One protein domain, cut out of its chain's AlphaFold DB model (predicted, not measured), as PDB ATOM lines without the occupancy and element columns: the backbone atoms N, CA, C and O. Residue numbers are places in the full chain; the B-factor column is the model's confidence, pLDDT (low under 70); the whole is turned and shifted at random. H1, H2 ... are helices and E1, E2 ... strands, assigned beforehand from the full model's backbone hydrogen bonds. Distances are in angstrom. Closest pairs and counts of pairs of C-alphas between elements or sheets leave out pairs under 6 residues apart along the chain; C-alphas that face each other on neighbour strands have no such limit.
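AT A GLANCE: This is residues 7 to 38, 47 to 66, 89 to 127 and 140 to 191 of the 211 residues of an uncharacterized protein of Fusarium oxysporum f. sp. conglutinans race 2 54008 (UniProt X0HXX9). A long, twisted sheet of five strands runs the length of the model, built along the long strand E5, and curls round helix H3 on one face while the shorter helix H2 packs on the opposite face. Towards one end of E5 lie the hairpin of E7 and E8 and the small strand pair E2 and E4, and H1 only grazes the sheet. The printed part has 143 residues, with three named helices and nine named strands in the order H1, H2, E1, E2, E3, H3, E4, E5, E6, E7, E8, E9, and its class is mixed, helices and strands. The large sheet is branched and antiparallel in its neighbour pairs, as are the two small sheets. The whole is only just compact, close to loose, with a radius of gyration of the C-alphas of 17.5 A, and elongated, spanning 56 by 31 by 26 A.

HOW THE PARTS SIT: Begin at H1, residues 7 to 15, which only grazes the branched sheet with its residues 9 to 14. Next comes H2, residues 27 to 34, on the sheet at a height of 7.9 A; its closest C-alphas to E6, residues 164 to 174, are those of Gly 33 and Gly 167, 4.0 A apart. H2 lies over E6 and runs along the strands, at 15 degrees to E6 on the local plane. E1, residues 52 to 63, is the antiparallel neighbour of E5, residues 140 to 157; look for N 60 and O 150, 2.8 A apart, within hydrogen-bond range. E1 bends by 54 degrees at residue 57. E2, residues 90 to 92, runs on into E3, residues 94 to 97, and pairs antiparallel with E4, residues 121 to 123, where N 122 and O 91 are 2.7 A apart. E3 is an edge strand antiparallel to E6, with N 96 and O 170 at 2.8 A. H3, residues 103 to 114, is on the face opposite to H2, and the sheet curls round it; the closest C-alphas of E3 and H3 are those of Val 97 and Leu 103, 6.3 A apart. E5 and E6 form a hairpin, with N 151 and O 171 at 2.8 A; E1 lies on one side of E5, E6 and E9, residues 187 to 191, on the other side. E5 pairs with E9 through N 143 and O 190, 2.8 A. E6 bends by 51 degrees at residue 167 and runs on into E7, residues 176 to 179, which forms a hairpin with E8, residues 182 to 185, where N 177 and O 184 are 2.8 A apart. In H1, H2 and H3 every O i to N i+4 pair is within hydrogen-bond range.

IN THESE COORDINATES: Find C-alpha 7 at (10.975, 35.610, 43.196), where H1 begins. From C-alpha 52 at (9.499, 44.374, -1.360), E1 runs 32.0 A to C-alpha 63. H3 covers 16.1 A from C-alpha 103 to C-alpha 114. E5, the longest strand, spans 50.2 A from C-alpha 140 to C-alpha 157, and E6 30.7 A from C-alpha 164 to C-alpha 174. E9 ends at C-alpha 191, at (-4.011, 42.887, 41.829).

THE WHOLE: The two C-alphas farthest apart are those of Ser 47 and Gly 140, at 60.5 A. Three cuts interrupt the printed part: residues 39 to 46, with a gap of 18.2 A between C-alphas 38 and 47; residues 67 to 88, with 12.4 A between C-alphas 66 and 89; and residues 128 to 139, with 19.9 A between C-alphas 127 and 140. Of the links that are printed whole, the one from H1 to H2, 11 residues, is long. The mean pLDDT of the printed part is 79.8, and 26 residues are under 70, among them 34 to 38, 47 to 50 and 117 to 127.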
ATOM      1  N   SER A   7       9.750  36.276  43.661       78.44
ATOM      2  CA  SER A   7      10.975  35.610  43.196       78.44
ATOM      3  C   SER A   7      10.749  34.263  42.501       78.44
ATOM      4  O   SER A   7      11.588  33.820  41.724       78.44
ATOM      5  N   VAL A   8       9.641  33.577  42.786       83.06
ATOM      6  CA  VAL A   8       9.260  32.339  42.087       83.06
ATOM      7  C   VAL A   8       8.646  32.682  40.733       83.06
ATOM      8  O   VAL A   8       8.945  32.021  39.745       83.06
ATOM      9  N   TYR A   9       7.839  33.744  40.678       80.00
ATOM     10  CA  TYR A   9       7.275  34.250  39.429       80.00
ATOM     11  C   TYR A   9       8.366  34.755  38.474       80.00
ATOM     12  O   TYR A   9       8.355  34.400  37.303       80.00
ATOM     13  N   GLU A  10       9.351  35.505  38.968       83.06
ATOM     14  CA  GLU A  10      10.486  35.971  38.158       83.06
ATOM     15  C   GLU A  10      11.307  34.807  37.593       83.06
ATOM     16  O   GLU A  10      11.607  34.791  36.405       83.06
ATOM     17  N   LYS A  11      11.577  33.772  38.399       85.19
ATOM     18  CA  LYS A  11      12.252  32.554  37.922       85.19
ATOM     19  C   LYS A  11      11.455  31.802  36.859       85.19
ATOM     20  O   LYS A  11      12.048  31.226  35.952       85.19
ATOM     21  N   LEU A  12      10.125  31.791  36.970       85.12
ATOM     22  CA  LEU A  12       9.261  31.210  35.944       85.12
ATOM     23  C   LEU A  12       9.390  31.993  34.632       85.12
ATOM     24  O   LEU A  12       9.584  31.388  33.582       85.12
ATOM     25  N   LEU A  13       9.345  33.327  34.698       85.88
ATOM     26  CA  LEU A  13       9.537  34.182  33.526       85.88
ATOM     27  C   LEU A  13      10.905  33.944  32.874       85.88
ATOM     28  O   LEU A  13      10.968  33.739  31.665       85.88
ATOM     29  N   GLU A  14      11.975  33.876  33.667       86.06
ATOM     30  CA  GLU A  14      13.320  33.556  33.176       86.06
ATOM     31  C   GLU A  14      13.377  32.180  32.500       86.06
ATOM     32  O   GLU A  14      13.969  32.050  31.429       86.06
ATOM     33  N   SER A  15      12.726  31.159  33.075       87.38
ATOM     34  CA  SER A  15      12.685  29.812  32.486       87.38
ATOM     35  C   SER A  15      11.943  29.752  31.147       87.38
ATOM     36  O   SER A  15      12.281  28.941  30.289       87.38
ATOM     37  N   GLU A  16      10.985  30.656  30.944       85.00
ATOM     38  CA  GLU A  16      10.236  30.829  29.698       85.00
ATOM     39  C   GLU A  16      10.924  31.820  28.734       85.00
ATOM     40  O   GLU A  16      10.424  32.085  27.637       85.00
ATOM     41  N   GLY A  17      12.068  32.401  29.112       86.25
ATOM     42  CA  GLY A  17      12.765  33.414  28.314       86.25
ATOM     43  C   GLY A  17      11.990  34.732  28.178       86.25
ATOM     44  O   GLY A  17      12.147  35.438  27.183       86.25
ATOM     45  N   ILE A  18      11.128  35.048  29.147       88.38
ATOM     46  CA  ILE A  18      10.323  36.271  29.193       88.38
ATOM     47  C   ILE A  18      11.023  37.279  30.104       88.38
ATOM     48  O   ILE A  18      11.225  37.025  31.289       88.38
ATOM     49  N   SER A  19      11.346  38.460  29.579       87.69
ATOM     50  CA  SER A  19      11.853  39.551  30.414       87.69
ATOM     51  C   SER A  19      10.752  40.065  31.357       87.69
ATOM     52  O   SER A  19       9.665  40.416  30.888       87.69
ATOM     53  N   PRO A  20      11.011  40.177  32.674       83.75
ATOM     54  CA  PRO A  20      10.059  40.766  33.617       83.75
ATOM     55  C   PRO A  20       9.903  42.280  33.424       83.75
ATOM     56  O   PRO A  20       8.900  42.853  33.844       83.75
ATOM     57  N   ILE A  21      10.890  42.921  32.794       82.50
ATOM     58  CA  ILE A  21      10.906  44.356  32.526       82.50
ATOM     59  C   ILE A  21      10.457  44.588  31.087       82.50
ATOM     60  O   ILE A  21      10.996  43.981  30.156       82.50
ATOM     61  N   THR A  22       9.501  45.499  30.914       84.62
ATOM     62  CA  THR A  22       9.099  46.012  29.604       84.62
ATOM     63  C   THR A  22      10.244  46.853  29.023       84.62
ATOM     64  O   THR A  22      10.577  47.884  29.613       84.62
ATOM     65  N   PRO A  23      10.863  46.456  27.898       85.38
ATOM     66  CA  PRO A  23      11.913  47.244  27.272       85.38
ATOM     67  C   PRO A  23      11.336  48.556  26.731       85.38
ATOM     68  O   PRO A  23      10.215  48.602  26.204       85.38
ATOM     69  N   GLU A  24      12.114  49.630  26.855       84.44
ATOM     70  CA  GLU A  24      11.772  50.903  26.230       84.44
ATOM     71  C   GLU A  24      11.728  50.756  24.706       84.44
ATOM     72  O   GLU A  24      12.422  49.933  24.107       84.44
ATOM     73  N   ILE A  25      10.870  51.551  24.067       84.06
ATOM     74  CA  ILE A  25      10.798  51.567  22.611       84.06
ATOM     75  C   ILE A  25      12.065  52.241  22.093       84.06
ATOM     76  O   ILE A  25      12.281  53.424  22.340       84.06
ATOM     77  N   ASP A  26      12.860  51.496  21.331       85.44
ATOM     78  CA  ASP A  26      14.004  52.021  20.589       85.44
ATOM     79  C   ASP A  26      13.535  52.996  19.491       85.44
ATOM     80  O   ASP A  26      13.185  52.594  18.376       85.44
ATOM     81  N   GLN A  27      13.443  54.280  19.851       82.88
ATOM     82  CA  GLN A  27      13.050  55.356  18.937       82.88
ATOM     83  C   GLN A  27      14.144  55.633  17.907       82.88
ATOM     84  O   GLN A  27      13.831  55.854  16.739       82.88
ATOM     85  N   ASP A  28      15.415  55.520  18.299       84.56
ATOM     86  CA  ASP A  28      16.555  55.712  17.400       84.56
ATOM     87  C   ASP A  28      16.504  54.726  16.223       84.56
ATOM     88  O   ASP A  28      16.813  55.091  15.087       84.56
ATOM     89  N   TRP A  29      16.043  53.491  16.453       84.94
ATOM     90  CA  TRP A  29      15.802  52.508  15.396       84.94
ATOM     91  C   TRP A  29      14.708  52.930  14.406       84.94
ATOM     92  O   TRP A  29      14.849  52.744  13.189       84.94
ATOM     93  N   LEU A  30      13.596  53.474  14.904       81.56
ATOM     94  CA  LEU A  30      12.492  53.950  14.062       81.56
ATOM     95  C   LEU A  30      12.914  55.191  13.262       81.56
ATOM     96  O   LEU A  30      12.652  55.282  12.058       81.56
ATOM     97  N   ASP A  31      13.659  56.093  13.895       81.56
ATOM     98  CA  ASP A  31      14.183  57.305  13.277       81.56
ATOM     99  C   ASP A  31      15.291  57.003  12.264       81.56
ATOM    100  O   ASP A  31      15.352  57.635  11.206       81.56
ATOM    101  N   ALA A  32      16.133  55.994  12.500       79.81
ATOM    102  CA  ALA A  32      17.115  55.531  11.519       79.81
ATOM    103  C   ALA A  32      16.450  55.067  10.213       79.81
ATOM    104  O   ALA A  32      16.992  55.290   9.128       79.81
ATOM    105  N   GLY A  33      15.248  54.486  10.294       71.38
ATOM    106  CA  GLY A  33      14.452  54.117   9.125       71.38
ATOM    107  C   GLY A  33      13.948  55.311   8.323       71.38
ATOM    108  O   GLY A  33      13.856  55.217   7.106       71.38
ATOM    109  N   SER A  34      13.692  56.454   8.966       65.38
ATOM    110  CA  SER A  34      13.254  57.678   8.273       65.38
ATOM    111  C   SER A  34      14.351  58.298   7.397       65.38
ATOM    112  O   SER A  34      14.063  59.027   6.452       65.38
ATOM    113  N   LYS A  35      15.617  57.974   7.694       64.75
ATOM    114  CA  LYS A  35      16.797  58.363   6.906       64.75
ATOM    115  C   LYS A  35      17.117  57.363   5.793       64.75
ATOM    116  O   LYS A  35      18.056  57.588   5.030       64.75
ATOM    117  N   ALA A  36      16.386  56.247   5.718       64.94
ATOM    118  CA  ALA A  36      16.540  55.283   4.642       64.94
ATOM    119  C   ALA A  36      16.158  55.937   3.308       64.94
ATOM    120  O   ALA A  36      15.296  56.813   3.247       64.94
ATOM    121  N   VAL A  37      16.854  55.545   2.241       60.25
ATOM    122  CA  VAL A  37      16.730  56.180   0.926       60.25
ATOM    123  C   VAL A  37      15.269  56.101   0.486       60.25
ATOM    124  O   VAL A  37      14.730  55.004   0.324       60.25
ATOM    125  N   ALA A  38      14.631  57.264   0.299       57.38
ATOM    126  CA  ALA A  38      13.329  57.331  -0.352       57.38
ATOM    127  C   ALA A  38      13.450  56.554  -1.666       57.38
ATOM    128  O   ALA A  38      14.438  56.777  -2.377       57.38
ATOM    129  N   SER A  47      11.633  45.996 -14.018       61.84
ATOM    130  CA  SER A  47      10.491  45.179 -13.560       61.84
ATOM    131  C   SER A  47      10.433  44.778 -12.074       61.84
ATOM    132  O   SER A  47       9.426  44.218 -11.645       61.84
ATOM    133  N   CYS A  48      11.461  45.051 -11.266       64.44
ATOM    134  CA  CYS A  48      11.496  44.723  -9.838       64.44
ATOM    135  C   CYS A  48      11.315  45.925  -8.892       64.44
ATOM    136  O   CYS A  48      11.447  45.767  -7.677       64.44
ATOM    137  N   GLY A  49      10.924  47.101  -9.400       62.81
ATOM    138  CA  GLY A  49      10.587  48.270  -8.577       62.81
ATOM    139  C   GLY A  49       9.448  48.046  -7.567       62.81
ATOM    140  O   GLY A  49       9.336  48.798  -6.604       62.81
ATOM    141  N   SER A  50       8.621  47.010  -7.722       68.56
ATOM    142  CA  SER A  50       7.563  46.615  -6.773       68.56
ATOM    143  C   SER A  50       7.976  45.502  -5.800       68.56
ATOM    144  O   SER A  50       7.249  45.214  -4.847       68.56
ATOM    145  N   THR A  51       9.143  44.876  -6.000       79.44
ATOM    146  CA  THR A  51       9.609  43.786  -5.134       79.44
ATOM    147  C   THR A  51      10.004  44.355  -3.779       79.44
ATOM    148  O   THR A  51      10.936  45.153  -3.679       79.44
ATOM    149  N   THR A  52       9.275  43.948  -2.742       81.19
ATOM    150  CA  THR A  52       9.499  44.374  -1.360       81.19
ATOM    151  C   THR A  52       9.842  43.157  -0.512       81.19
ATOM    152  O   THR A  52       9.181  42.123  -0.600       81.19
ATOM    153  N   SER A  53      10.877  43.280   0.311       83.69
ATOM    154  CA  SER A  53      11.313  42.255   1.254       83.69
ATOM    155  C   SER A  53      11.336  42.819   2.668       83.69
ATOM    156  O   SER A  53      11.589  44.004   2.878       83.69
ATOM    157  N   TYR A  54      11.073  41.955   3.641       86.12
ATOM    158  CA  TYR A  54      11.045  42.299   5.056       86.12
ATOM    159  C   TYR A  54      11.984  41.360   5.787       86.12
ATOM    160  O   TYR A  54      11.899  40.142   5.625       86.12
ATOM    161  N   VAL A  55      12.869  41.931   6.593       88.50
ATOM    162  CA  VAL A  55      13.821  41.182   7.411       88.50
ATOM    163  C   VAL A  55      13.524  41.496   8.864       88.50
ATOM    164  O   VAL A  55      13.331  42.658   9.210       88.50
ATOM    165  N   THR A  56      13.450  40.458   9.695       91.19
ATOM    166  CA  THR A  56      13.363  40.611  11.153       91.19
ATOM    167  C   THR A  56      14.767  40.539  11.714       91.19
ATOM    168  O   THR A  56      15.457  39.547  11.494       91.19
ATOM    169  N   ASP A  57      15.185  41.591  12.404       90.69
ATOM    170  CA  ASP A  57      16.540  41.720  12.935       90.69
ATOM    171  C   ASP A  57      16.621  41.218  14.381       90.69
ATOM    172  O   ASP A  57      17.557  40.507  14.739       90.69
ATOM    173  N   ARG A  58      15.617  41.537  15.209       91.25
ATOM    174  CA  ARG A  58      15.533  41.059  16.597       91.25
ATOM    175  C   ARG A  58      14.097  40.793  17.030       91.25
ATOM    176  O   ARG A  58      13.157  41.415  16.534       91.25
ATOM    177  N   THR A  59      13.954  39.865  17.971       91.44
ATOM    178  CA  THR A  59      12.701  39.555  18.666       91.44
ATOM    179  C   THR A  59      12.961  39.591  20.166       91.44
ATOM    180  O   THR A  59      13.917  38.982  20.638       91.44
ATOM    181  N   GLU A  60      12.108  40.296  20.892       92.19
ATOM    182  CA  GLU A  60      12.147  40.462  22.340       92.19
ATOM    183  C   GLU A  60      10.829  39.941  22.914       92.19
ATOM    184  O   GLU A  60       9.756  40.290  22.419       92.19
ATOM    185  N   ARG A  61      10.904  39.108  23.954       93.00
ATOM    186  CA  ARG A  61       9.743  38.552  24.657       93.00
ATOM    187  C   ARG A  61       9.730  39.095  26.082       93.00
ATOM    188  O   ARG A  61      10.710  38.924  26.807       93.00
ATOM    189  N   PHE A  62       8.660  39.774  26.490       91.75
ATOM    190  CA  PHE A  62       8.604  40.454  27.788       91.75
ATOM    191  C   PHE A  62       7.189  40.557  28.363       91.75
ATOM    192  O   PHE A  62       6.194  40.362  27.666       91.75
ATOM    193  N   VAL A  63       7.112  40.899  29.649       90.56
ATOM    194  CA  VAL A  63       5.872  41.304  30.316       90.56
ATOM    195  C   VAL A  63       5.600  42.778  30.029       90.56
ATOM    196  O   VAL A  63       6.418  43.640  30.362       90.56
ATOM    197  N   ASP A  64       4.470  43.074  29.394       87.88
ATOM    198  CA  ASP A  64       4.088  44.441  29.037       87.88
ATOM    199  C   ASP A  64       3.635  45.258  30.259       87.88
ATOM    200  O   ASP A  64       3.504  44.755  31.386       87.88
ATOM    201  N   TRP A  65       3.362  46.540  30.024       87.38
ATOM    202  CA  TRP A  65       2.750  47.415  31.011       87.38
ATOM    203  C   TRP A  65       1.413  46.867  31.499       87.38
ATOM    204  O   TRP A  65       0.642  46.257  30.755       87.38
ATOM    205  N   ASP A  66       1.118  47.136  32.771       87.44
ATOM    206  CA  ASP A  66      -0.133  46.689  33.369       87.44
ATOM    207  C   ASP A  66      -1.333  47.236  32.572       87.44
ATOM    208  O   ASP A  66      -1.363  48.410  32.207       87.44
ATOM    209  N   PHE A  89     -12.025  42.798  28.626       63.16
ATOM    210  CA  PHE A  89     -11.122  43.906  28.324       63.16
ATOM    211  C   PHE A  89     -10.542  43.713  26.929       63.16
ATOM    212  O   PHE A  89     -10.474  42.588  26.436       63.16
ATOM    213  N   SER A  90     -10.166  44.832  26.312       62.19
ATOM    214  CA  SER A  90      -9.737  44.929  24.923       62.19
ATOM    215  C   SER A  90      -8.267  45.352  24.851       62.19
ATOM    216  O   SER A  90      -7.960  46.483  25.220       62.19
ATOM    217  N   ILE A  91      -7.371  44.493  24.355       71.25
ATOM    218  CA  ILE A  91      -5.956  44.836  24.091       71.25
ATOM    219  C   ILE A  91      -5.665  44.673  22.600       71.25
ATOM    220  O   ILE A  91      -5.943  43.626  22.030       71.25
ATOM    221  N   SER A  92      -5.091  45.679  21.945       72.50
ATOM    222  CA  SER A  92      -4.743  45.599  20.520       72.50
ATOM    223  C   SER A  92      -3.264  45.279  20.321       72.50
ATOM    224  O   SER A  92      -2.411  45.753  21.071       72.50
ATOM    225  N   ASN A  93      -2.959  44.503  19.279       78.50
ATOM    226  CA  ASN A  93      -1.593  44.396  18.763       78.50
ATOM    227  C   ASN A  93      -1.147  45.747  18.167       78.50
ATOM    228  O   ASN A  93      -1.970  46.515  17.662       78.50
ATOM    229  N   GLY A  94       0.156  46.028  18.209       77.75
ATOM    230  CA  GLY A  94       0.739  47.292  17.757       77.75
ATOM    231  C   GLY A  94       1.686  47.100  16.575       77.75
ATOM    232  O   GLY A  94       2.411  46.115  16.512       77.75
ATOM    233  N   VAL A  95       1.699  48.044  15.633       79.94
ATOM    234  CA  VAL A  95       2.753  48.144  14.609       79.94
ATOM    235  C   VAL A  95       3.112  49.611  14.443       79.94
ATOM    236  O   VAL A  95       2.227  50.440  14.221       79.94
ATOM    237  N   SER A  96       4.404  49.895  14.508       80.50
ATOM    238  CA  SER A  96       5.007  51.200  14.279       80.50
ATOM    239  C   SER A  96       5.998  51.091  13.127       80.50
ATOM    240  O   SER A  96       6.749  50.124  13.026       80.50
ATOM    241  N   VAL A  97       5.999  52.069  12.229       78.88
ATOM    242  CA  VAL A  97       6.872  52.082  11.047       78.88
ATOM    243  C   VAL A  97       7.561  53.429  10.944       78.88
ATOM    244  O   VAL A  97       7.018  54.436  11.401       78.88
ATOM    245  N   SER A  98       8.746  53.455  10.341       80.06
ATOM    246  CA  SER A  98       9.426  54.707  10.027       80.06
ATOM    247  C   SER A  98       8.614  55.550   9.037       80.06
ATOM    248  O   SER A  98       7.863  55.019   8.209       80.06
ATOM    249  N   ALA A  99       8.782  56.874   9.092       70.44
ATOM    250  CA  ALA A  99       8.104  57.802   8.189       70.44
ATOM    251  C   ALA A  99       8.330  57.426   6.709       70.44
ATOM    252  O   ALA A  99       9.454  57.135   6.305       70.44
ATOM    253  N   GLY A 100       7.258  57.424   5.908       63.81
ATOM    254  CA  GLY A 100       7.294  57.079   4.479       63.81
ATOM    255  C   GLY A 100       7.009  55.610   4.141       63.81
ATOM    256  O   GLY A 100       6.837  55.290   2.965       63.81
ATOM    257  N   LEU A 101       6.900  54.720   5.135       73.31
ATOM    258  CA  LEU A 101       6.435  53.347   4.924       73.31
ATOM    259  C   LEU A 101       4.908  53.234   5.013       73.31
ATOM    260  O   LEU A 101       4.263  53.853   5.859       73.31
ATOM    261  N   ASP A 102       4.330  52.378   4.167       77.12
ATOM    262  CA  ASP A 102       2.913  52.023   4.246       77.12
ATOM    263  C   ASP A 102       2.675  51.050   5.412       77.12
ATOM    264  O   ASP A 102       2.975  49.853   5.340       77.12
ATOM    265  N   LEU A 103       2.093  51.579   6.492       79.19
ATOM    266  CA  LEU A 103       1.733  50.827   7.691       79.19
ATOM    267  C   LEU A 103       0.803  49.641   7.390       79.19
ATOM    268  O   LEU A 103       0.899  48.613   8.059       79.19
ATOM    269  N   LYS A 104      -0.104  49.764   6.414       81.94
ATOM    270  CA  LYS A 104      -1.044  48.695   6.062       81.94
ATOM    271  C   LYS A 104      -0.319  47.552   5.358       81.94
ATOM    272  O   LYS A 104      -0.464  46.409   5.778       81.94
ATOM    273  N   ALA A 105       0.523  47.861   4.372       78.44
ATOM    274  CA  ALA A 105       1.323  46.852   3.674       78.44
ATOM    275  C   ALA A 105       2.251  46.086   4.635       78.44
ATOM    276  O   ALA A 105       2.363  44.861   4.560       78.44
ATOM    277  N   VAL A 106       2.866  46.798   5.588       78.81
ATOM    278  CA  VAL A 106       3.685  46.192   6.649       78.81
ATOM    279  C   VAL A 106       2.826  45.289   7.541       78.81
ATOM    280  O   VAL A 106       3.179  44.130   7.743       78.81
ATOM    281  N   LYS A 107       1.672  45.766   8.031       79.44
ATOM    282  CA  LYS A 107       0.743  44.966   8.854       79.44
ATOM    283  C   LYS A 107       0.298  43.682   8.157       79.44
ATOM    284  O   LYS A 107       0.370  42.617   8.767       79.44
ATOM    285  N   ASP A 108      -0.117  43.772   6.896       81.94
ATOM    286  CA  ASP A 108      -0.611  42.630   6.123       81.94
ATOM    287  C   ASP A 108       0.504  41.598   5.899       81.94
ATOM    288  O   ASP A 108       0.302  40.395   6.086       81.94
ATOM    289  N   ARG A 109       1.720  42.056   5.572       81.56
ATOM    290  CA  ARG A 109       2.858  41.159   5.351       81.56
ATOM    291  C   ARG A 109       3.369  40.522   6.635       81.56
ATOM    292  O   ARG A 109       3.641  39.319   6.632       81.56
ATOM    293  N   LEU A 110       3.520  41.291   7.711       80.56
ATOM    294  CA  LEU A 110       3.903  40.744   9.013       80.56
ATOM    295  C   LEU A 110       2.833  39.770   9.502       80.56
ATOM    296  O   LEU A 110       3.170  38.713  10.035       80.56
ATOM    297  N   GLY A 111       1.558  40.074   9.257       78.31
ATOM    298  CA  GLY A 111       0.481  39.172   9.621       78.31
ATOM    299  C   GLY A 111       0.485  37.868   8.840       78.31
ATOM    300  O   GLY A 111       0.337  36.809   9.444       78.31
ATOM    301  N   ALA A 112       0.771  37.911   7.538       79.25
ATOM    302  CA  ALA A 112       0.970  36.706   6.735       79.25
ATOM    303  C   ALA A 112       2.230  35.918   7.144       79.25
ATOM    304  O   ALA A 112       2.204  34.692   7.169       79.25
ATOM    305  N   SER A 113       3.327  36.607   7.474       79.12
ATOM    306  CA  SER A 113       4.624  35.970   7.763       79.12
ATOM    307  C   SER A 113       4.654  35.292   9.131       79.12
ATOM    308  O   SER A 113       5.278  34.247   9.283       79.12
ATOM    309  N   PHE A 114       3.978  35.877  10.122       76.81
ATOM    310  CA  PHE A 114       3.966  35.368  11.493       76.81
ATOM    311  C   PHE A 114       2.645  34.708  11.891       76.81
ATOM    312  O   PHE A 114       2.530  34.222  13.012       76.81
ATOM    313  N   GLY A 115       1.637  34.704  11.014       72.88
ATOM    314  CA  GLY A 115       0.289  34.238  11.350       72.88
ATOM    315  C   GLY A 115      -0.411  35.116  12.394       72.88
ATOM    316  O   GLY A 115      -1.323  34.659  13.080       72.88
ATOM    317  N   ILE A 116       0.022  36.371  12.552       71.81
ATOM    318  CA  ILE A 116      -0.454  37.285  13.596       71.81
ATOM    319  C   ILE A 116      -1.353  38.336  12.969       71.81
ATOM    320  O   ILE A 116      -0.916  39.165  12.181       71.81
ATOM    321  N   ASN A 117      -2.616  38.389  13.368       68.44
ATOM    322  CA  ASN A 117      -3.443  39.508  12.956       68.44
ATOM    323  C   ASN A 117      -3.072  40.765  13.777       68.44
ATOM    324  O   ASN A 117      -3.469  40.910  14.930       68.44
ATOM    325  N   TYR A 118      -2.320  41.692  13.180       68.44
ATOM    326  CA  TYR A 118      -1.943  42.971  13.803       68.44
ATOM    327  C   TYR A 118      -3.077  44.010  13.832       68.44
ATOM    328  O   TYR A 118      -2.941  45.053  14.464       68.44
ATOM    329  N   SER A 119      -4.209  43.731  13.179       67.19
ATOM    330  CA  SER A 119      -5.475  44.449  13.397       67.19
ATOM    331  C   SER A 119      -6.335  43.808  14.491       67.19
ATOM    332  O   SER A 119      -7.409  44.316  14.807       67.19
ATOM    333  N   ARG A 120      -5.886  42.683  15.071       64.00
ATOM    334  CA  ARG A 120      -6.631  41.979  16.112       64.00
ATOM    335  C   ARG A 120      -6.631  42.803  17.384       64.00
ATOM    336  O   ARG A 120      -5.587  43.151  17.938       64.00
ATOM    337  N   THR A 121      -7.842  43.013  17.857       64.00
ATOM    338  CA  THR A 121      -8.126  43.439  19.209       64.00
ATOM    339  C   THR A 121      -8.564  42.212  19.996       64.00
ATOM    340  O   THR A 121      -9.468  41.478  19.594       64.00
ATOM    341  N   TRP A 122      -7.870  41.948  21.088       62.59
ATOM    342  CA  TRP A 122      -8.146  40.871  22.014       62.59
ATOM    343  C   TRP A 122      -9.231  41.290  22.974       62.59
ATOM    344  O   TRP A 122      -8.958  42.070  23.875       62.59
ATOM    345  N   THR A 123     -10.426  40.735  22.810       61.50
ATOM    346  CA  THR A 123     -11.482  40.843  23.814       61.50
ATOM    347  C   THR A 123     -11.533  39.545  24.603       61.50
ATOM    348  O   THR A 123     -11.902  38.507  24.053       61.50
ATOM    349  N   THR A 124     -11.168  39.578  25.883       61.62
ATOM    350  CA  THR A 124     -11.317  38.399  26.751       61.62
ATOM    351  C   THR A 124     -12.807  38.129  26.969       61.62
ATOM    352  O   THR A 124     -13.502  38.963  27.541       61.62
ATOM    353  N   GLN A 125     -13.320  36.997  26.472       54.22
ATOM    354  CA  GLN A 125     -14.749  36.640  26.557       54.22
ATOM    355  C   GLN A 125     -15.102  35.802  27.792       54.22
ATOM    356  O   GLN A 125     -16.273  35.720  28.155       54.22
ATOM    357  N   ALA A 126     -14.116  35.184  28.448       53.78
ATOM    358  CA  ALA A 126     -14.371  34.421  29.661       53.78
ATOM    359  C   ALA A 126     -14.412  35.314  30.896       53.78
ATOM    360  O   ALA A 126     -13.469  36.046  31.200       53.78
ATOM    361  N   THR A 127     -15.497  35.171  31.649       57.00
ATOM    362  CA  THR A 127     -15.658  35.717  32.991       57.00
ATOM    363  C   THR A 127     -14.760  34.949  33.961       57.00
ATOM    364  O   THR A 127     -15.204  34.032  34.646       57.00
ATOM    365  N   GLY A 140      -6.020  49.688  45.476       91.50
ATOM    366  CA  GLY A 140      -5.792  48.550  44.610       91.50
ATOM    367  C   GLY A 140      -6.626  48.566  43.341       91.50
ATOM    368  O   GLY A 140      -7.672  49.204  43.256       91.50
ATOM    369  N   VAL A 141      -6.143  47.841  42.341       89.88
ATOM    370  CA  VAL A 141      -6.813  47.666  41.053       89.88
ATOM    371  C   VAL A 141      -6.461  46.298  40.481       89.88
ATOM    372  O   VAL A 141      -5.332  45.826  40.627       89.88
ATOM    373  N   VAL A 142      -7.425  45.642  39.841       88.00
ATOM    374  CA  VAL A 142      -7.179  44.396  39.110       88.00
ATOM    375  C   VAL A 142      -6.559  44.739  37.763       88.00
ATOM    376  O   VAL A 142      -7.067  45.591  37.026       88.00
ATOM    377  N   ILE A 143      -5.459  44.067  37.451       87.50
ATOM    378  CA  ILE A 143      -4.656  44.282  36.254       87.50
ATOM    379  C   ILE A 143      -4.387  42.964  35.542       87.50
ATOM    380  O   ILE A 143      -4.311  41.905  36.167       87.50
ATOM    381  N   THR A 144      -4.167  43.046  34.237       85.69
ATOM    382  CA  THR A 144      -3.497  41.985  33.484       85.69
ATOM    383  C   THR A 144      -2.100  42.433  33.078       85.69
ATOM    384  O   THR A 144      -1.866  43.616  32.819       85.69
ATOM    385  N   ARG A 145      -1.178  41.475  33.049       88.00
ATOM    386  CA  ARG A 145       0.218  41.619  32.638       88.00
ATOM    387  C   ARG A 145       0.456  40.739  31.420       88.00
ATOM    388  O   ARG A 145       0.832  39.575  31.601       88.00
ATOM    389  N   PRO A 146       0.161  41.244  30.214       87.50
ATOM    390  CA  PRO A 146       0.212  40.432  29.017       87.50
ATOM    391  C   PRO A 146       1.662  40.116  28.643       87.50
ATOM    392  O   PRO A 146       2.582  40.890  28.916       87.50
ATOM    393  N   TRP A 147       1.861  38.951  28.041       90.12
ATOM    394  CA  TRP A 147       3.129  38.573  27.435       90.12
ATOM    395  C   TRP A 147       3.163  39.065  25.993       90.12
ATOM    396  O   TRP A 147       2.292  38.724  25.185       90.12
ATOM    397  N   THR A 148       4.186  39.853  25.676       90.00
ATOM    398  CA  THR A 148       4.328  40.537  24.393       90.00
ATOM    399  C   THR A 148       5.606  40.093  23.703       90.00
ATOM    400  O   THR A 148       6.680  40.044  24.302       90.00
ATOM    401  N   ASN A 149       5.485  39.797  22.409       91.25
ATOM    402  CA  ASN A 149       6.610  39.628  21.504       91.25
ATOM    403  C   ASN A 149       6.763  40.892  20.662       91.25
ATOM    404  O   ASN A 149       5.962  41.129  19.751       91.25
ATOM    405  N   ARG A 150       7.805  41.670  20.944       91.81
ATOM    406  CA  ARG A 150       8.211  42.816  20.133       91.81
ATOM    407  C   ARG A 150       9.227  42.381  19.103       91.81
ATOM    408  O   ARG A 150      10.226  41.739  19.415       91.81
ATOM    409  N   ARG A 151       8.987  42.740  17.852       91.19
ATOM    410  CA  ARG A 151       9.893  42.471  16.739       91.19
ATOM    411  C   ARG A 151      10.329  43.774  16.125       91.19
ATOM    412  O   ARG A 151       9.500  44.644  15.881       91.19
ATOM    413  N   TYR A 152      11.612  43.863  15.823       91.38
ATOM    414  CA  TYR A 152      12.166  44.945  15.031       91.38
ATOM    415  C   TYR A 152      12.691  44.390  13.723       91.38
ATOM    416  O   TYR A 152      13.263  43.296  13.672       91.38
ATOM    417  N   GLY A 153      12.524  45.168  12.667       90.94
ATOM    418  CA  GLY A 153      13.034  44.780  11.376       90.94
ATOM    419  C   GLY A 153      13.161  45.925  10.398       90.94
ATOM    420  O   GLY A 153      12.891  47.092  10.696       90.94
ATOM    421  N   ARG A 154      13.594  45.549   9.202       90.25
ATOM    422  CA  ARG A 154      13.852  46.441   8.078       90.25
ATOM    423  C   ARG A 154      12.989  46.065   6.892       90.25
ATOM    424  O   ARG A 154      12.641  44.897   6.696       90.25
ATOM    425  N   GLN A 155      12.655  47.075   6.101       86.69
ATOM    426  CA  GLN A 155      12.019  46.913   4.805       86.69
ATOM    427  C   GLN A 155      13.024  47.247   3.708       86.69
ATOM    428  O   GLN A 155      13.716  48.265   3.765       86.69
ATOM    429  N   PHE A 156      13.071  46.387   2.699       86.31
ATOM    430  CA  PHE A 156      13.892  46.537   1.513       86.31
ATOM    431  C   PHE A 156      13.014  46.575   0.268       86.31
ATOM    432  O   PHE A 156      11.999  45.881   0.203       86.31
ATOM    433  N   ARG A 157      13.422  47.344  -0.739       83.56
ATOM    434  CA  ARG A 157      12.742  47.431  -2.031       83.56
ATOM    435  C   ARG A 157      13.753  47.401  -3.174       83.56
ATOM    436  O   ARG A 157      14.838  47.968  -3.062       83.56
ATOM    437  N   GLY A 158      13.389  46.740  -4.269       81.88
ATOM    438  CA  GLY A 158      14.189  46.666  -5.492       81.88
ATOM    439  C   GLY A 158      14.504  45.234  -5.926       81.88
ATOM    440  O   GLY A 158      13.949  44.265  -5.408       81.88
ATOM    441  N   CYS A 159      15.400  45.100  -6.902       81.06
ATOM    442  CA  CYS A 159      15.755  43.807  -7.480       81.06
ATOM    443  C   CYS A 159      16.579  42.942  -6.515       81.06
ATOM    444  O   CYS A 159      17.416  43.436  -5.755       81.06
ATOM    445  N   VAL A 160      16.347  41.626  -6.553       79.00
ATOM    446  CA  VAL A 160      17.115  40.641  -5.777       79.00
ATOM    447  C   VAL A 160      18.597  40.769  -6.144       79.00
ATOM    448  O   VAL A 160      18.948  40.714  -7.318       79.00
ATOM    449  N   GLY A 161      19.457  40.978  -5.144       77.88
ATOM    450  CA  GLY A 161      20.889  41.258  -5.334       77.88
ATOM    451  C   GLY A 161      21.265  42.747  -5.339       77.88
ATOM    452  O   GLY A 161      22.435  43.069  -5.165       77.88
ATOM    453  N   SER A 162      20.297  43.661  -5.456       80.38
ATOM    454  CA  SER A 162      20.513  45.116  -5.408       80.38
ATOM    455  C   SER A 162      19.410  45.844  -4.628       80.38
ATOM    456  O   SER A 162      18.999  46.949  -4.989       80.38
ATOM    457  N   MET A 163      18.872  45.200  -3.590       81.19
ATOM    458  CA  MET A 163      17.786  45.768  -2.796       81.19
ATOM    459  C   MET A 163      18.288  46.930  -1.938       81.19
ATOM    460  O   MET A 163      19.346  46.846  -1.315       81.19
ATOM    461  N   GLN A 164      17.499  47.998  -1.867       82.38
ATOM    462  CA  GLN A 164      17.782  49.153  -1.022       82.38
ATOM    463  C   GLN A 164      16.884  49.126   0.206       82.38
ATOM    464  O   GLN A 164      15.700  48.806   0.106       82.38
ATOM    465  N   GLN A 165      17.439  49.457   1.370       85.06
ATOM    466  CA  GLN A 165      16.640  49.641   2.575       85.06
ATOM    467  C   GLN A 165      15.773  50.891   2.404       85.06
ATOM    468  O   GLN A 165      16.303  51.969   2.142       85.06
ATOM    469  N   THR A 166      14.462  50.739   2.572       83.44
ATOM    470  CA  THR A 166      13.478  51.827   2.453       83.44
ATOM    471  C   THR A 166      12.895  52.257   3.793       83.44
ATOM    472  O   THR A 166      12.178  53.246   3.846       83.44
ATOM    473  N   GLY A 167      13.168  51.521   4.875       86.25
ATOM    474  CA  GLY A 167      12.781  51.934   6.220       86.25
ATOM    475  C   GLY A 167      12.903  50.830   7.262       86.25
ATOM    476  O   GLY A 167      13.400  49.734   6.978       86.25
ATOM    477  N   THR A 168      12.439  51.129   8.471       89.25
ATOM    478  CA  THR A 168      12.407  50.210   9.613       89.25
ATOM    479  C   THR A 168      10.996  50.082  10.173       89.25
ATOM    480  O   THR A 168      10.131  50.934   9.970       89.25
ATOM    481  N   TRP A 169      10.742  48.977  10.861       88.38
ATOM    482  CA  TRP A 169       9.470  48.703  11.509       88.38
ATOM    483  C   TRP A 169       9.688  48.069  12.881       88.38
ATOM    484  O   TRP A 169      10.714  47.437  13.150       88.38
ATOM    485  N   MET A 170       8.694  48.259  13.739       89.94
ATOM    486  CA  MET A 170       8.530  47.628  15.036       89.94
ATOM    487  C   MET A 170       7.106  47.072  15.118       89.94
ATOM    488  O   MET A 170       6.157  47.703  14.650       89.94
ATOM    489  N   ALA A 171       6.949  45.875  15.668       88.19
ATOM    490  CA  ALA A 171       5.655  45.228  15.795       88.19
ATOM    491  C   ALA A 171       5.538  44.486  17.125       88.19
ATOM    492  O   ALA A 171       6.346  43.606  17.413       88.19
ATOM    493  N   ASP A 172       4.492  44.816  17.879       88.81
ATOM    494  CA  ASP A 172       4.145  44.212  19.160       88.81
ATOM    495  C   ASP A 172       2.968  43.259  18.971       88.81
ATOM    496  O   ASP A 172       1.892  43.639  18.493       88.81
ATOM    497  N   ALA A 173       3.180  42.002  19.352       86.38
ATOM    498  CA  ALA A 173       2.171  40.959  19.291       86.38
ATOM    499  C   ALA A 173       1.971  40.313  20.661       86.38
ATOM    500  O   ALA A 173       2.902  39.732  21.219       86.38
ATOM    501  N   HIS A 174       0.736  40.368  21.156       87.56
ATOM    502  CA  HIS A 174       0.334  39.699  22.391       87.56
ATOM    503  C   HIS A 174       0.188  38.193  22.171       87.56
ATOM    504  O   HIS A 174      -0.331  37.755  21.137       87.56
ATOM    505  N   GLU A 175       0.633  37.401  23.143       85.12
ATOM    506  CA  GLU A 175       0.512  35.944  23.103       85.12
ATOM    507  C   GLU A 175      -0.919  35.464  23.384       85.12
ATOM    508  O   GLU A 175      -1.659  36.053  24.172       85.12
ATOM    509  N   GLU A 176      -1.310  34.367  22.731       79.06
ATOM    510  CA  GLU A 176      -2.611  33.725  22.934       79.06
ATOM    511  C   GLU A 176      -2.515  32.684  24.050       79.06
ATOM    512  O   GLU A 176      -1.779  31.706  23.932       79.06
ATOM    513  N   GLY A 177      -3.312  32.852  25.101       75.81
ATOM    514  CA  GLY A 177      -3.674  31.766  26.002       75.81
ATOM    515  C   GLY A 177      -4.947  31.100  25.492       75.81
ATOM    516  O   GLY A 177      -5.893  31.790  25.105       75.81
ATOM    517  N   SER A 178      -4.996  29.769  25.480       75.12
ATOM    518  CA  SER A 178      -6.238  29.059  25.178       75.12
ATOM    519  C   SER A 178      -6.396  27.793  26.008       75.12
ATOM    520  O   SER A 178      -5.425  27.077  26.245       75.12
ATOM    521  N   TYR A 179      -7.624  27.524  26.443       69.69
ATOM    522  CA  TYR A 179      -7.999  26.306  27.160       69.69
ATOM    523  C   TYR A 179      -9.483  26.025  26.940       69.69
ATOM    524  O   TYR A 179     -10.292  26.949  27.021       69.69
ATOM    525  N   GLU A 180      -9.842  24.771  26.641       75.38
ATOM    526  CA  GLU A 180     -11.240  24.334  26.444       75.38
ATOM    527  C   GLU A 180     -12.044  25.246  25.486       75.38
ATOM    528  O   GLU A 180     -13.205  25.575  25.713       75.38
ATOM    529  N   GLY A 181     -11.400  25.723  24.413       66.50
ATOM    530  CA  GLY A 181     -12.024  26.595  23.406       66.50
ATOM    531  C   GLY A 181     -12.156  28.073  23.801       66.50
ATOM    532  O   GLY A 181     -12.520  28.895  22.959       66.50
ATOM    533  N   VAL A 182     -11.804  28.444  25.032       66.81
ATOM    534  CA  VAL A 182     -11.726  29.837  25.481       66.81
ATOM    535  C   VAL A 182     -10.349  30.399  25.144       66.81
ATOM    536  O   VAL A 182      -9.338  29.778  25.459       66.81
ATOM    537  N   LYS A 183     -10.306  31.588  24.532       71.44
ATOM    538  CA  LYS A 183      -9.069  32.312  24.202       71.44
ATOM    539  C   LYS A 183      -8.960  33.602  25.012       71.44
ATOM    540  O   LYS A 183      -9.946  34.326  25.161       71.44
ATOM    541  N   TRP A 184      -7.764  33.908  25.494       74.94
ATOM    542  CA  TRP A 184      -7.431  35.137  26.215       74.94
ATOM    543  C   TRP A 184      -6.007  35.587  25.873       74.94
ATOM    544  O   TRP A 184      -5.272  34.886  25.179       74.94
ATOM    545  N   VAL A 185      -5.618  36.770  26.344       79.31
ATOM    546  CA  VAL A 185      -4.228  37.229  26.236       79.31
ATOM    547  C   VAL A 185      -3.392  36.532  27.302       79.31
ATOM    548  O   VAL A 185      -3.677  36.692  28.489       79.31
ATOM    549  N   ALA A 186      -2.384  35.763  26.893       83.06
ATOM    550  CA  ALA A 186      -1.481  35.092  27.818       83.06
ATOM    551  C   ALA A 186      -0.772  36.115  28.713       83.06
ATOM    552  O   ALA A 186      -0.409  37.207  28.275       83.06
ATOM    553  N   GLY A 187      -0.612  35.760  29.982       81.94
ATOM    554  CA  GLY A 187      -0.135  36.676  31.004       81.94
ATOM    555  C   GLY A 187      -0.777  36.413  32.358       81.94
ATOM    556  O   GLY A 187      -1.700  35.604  32.490       81.94
ATOM    557  N   ALA A 188      -0.284  37.106  33.378       82.69
ATOM    558  CA  ALA A 188      -0.822  37.001  34.728       82.69
ATOM    559  C   ALA A 188      -1.927  38.042  34.951       82.69
ATOM    560  O   ALA A 188      -1.706  39.236  34.750       82.69
ATOM    561  N   ILE A 189      -3.092  37.605  35.435       82.56
ATOM    562  CA  ILE A 189      -4.099  38.501  36.016       82.56
ATOM    563  C   ILE A 189      -3.833  38.571  37.517       82.56
ATOM    564  O   ILE A 189      -3.772  37.545  38.192       82.56
ATOM    565  N   THR A 190      -3.641  39.775  38.039       85.62
ATOM    566  CA  THR A 190      -3.292  39.992  39.447       85.62
ATOM    567  C   THR A 190      -3.853  41.316  39.956       85.62
ATOM    568  O   THR A 190      -4.436  42.093  39.202       85.62
ATOM    569  N   MET A 191      -3.690  41.589  41.247       86.81
ATOM    570  CA  MET A 191      -4.011  42.887  41.829       86.81
ATOM    571  C   MET A 191      -2.747  43.713  42.023       86.81
ATOM    572  O   MET A 191      -1.790  43.276  42.657       86.81
TER     573      MET A 191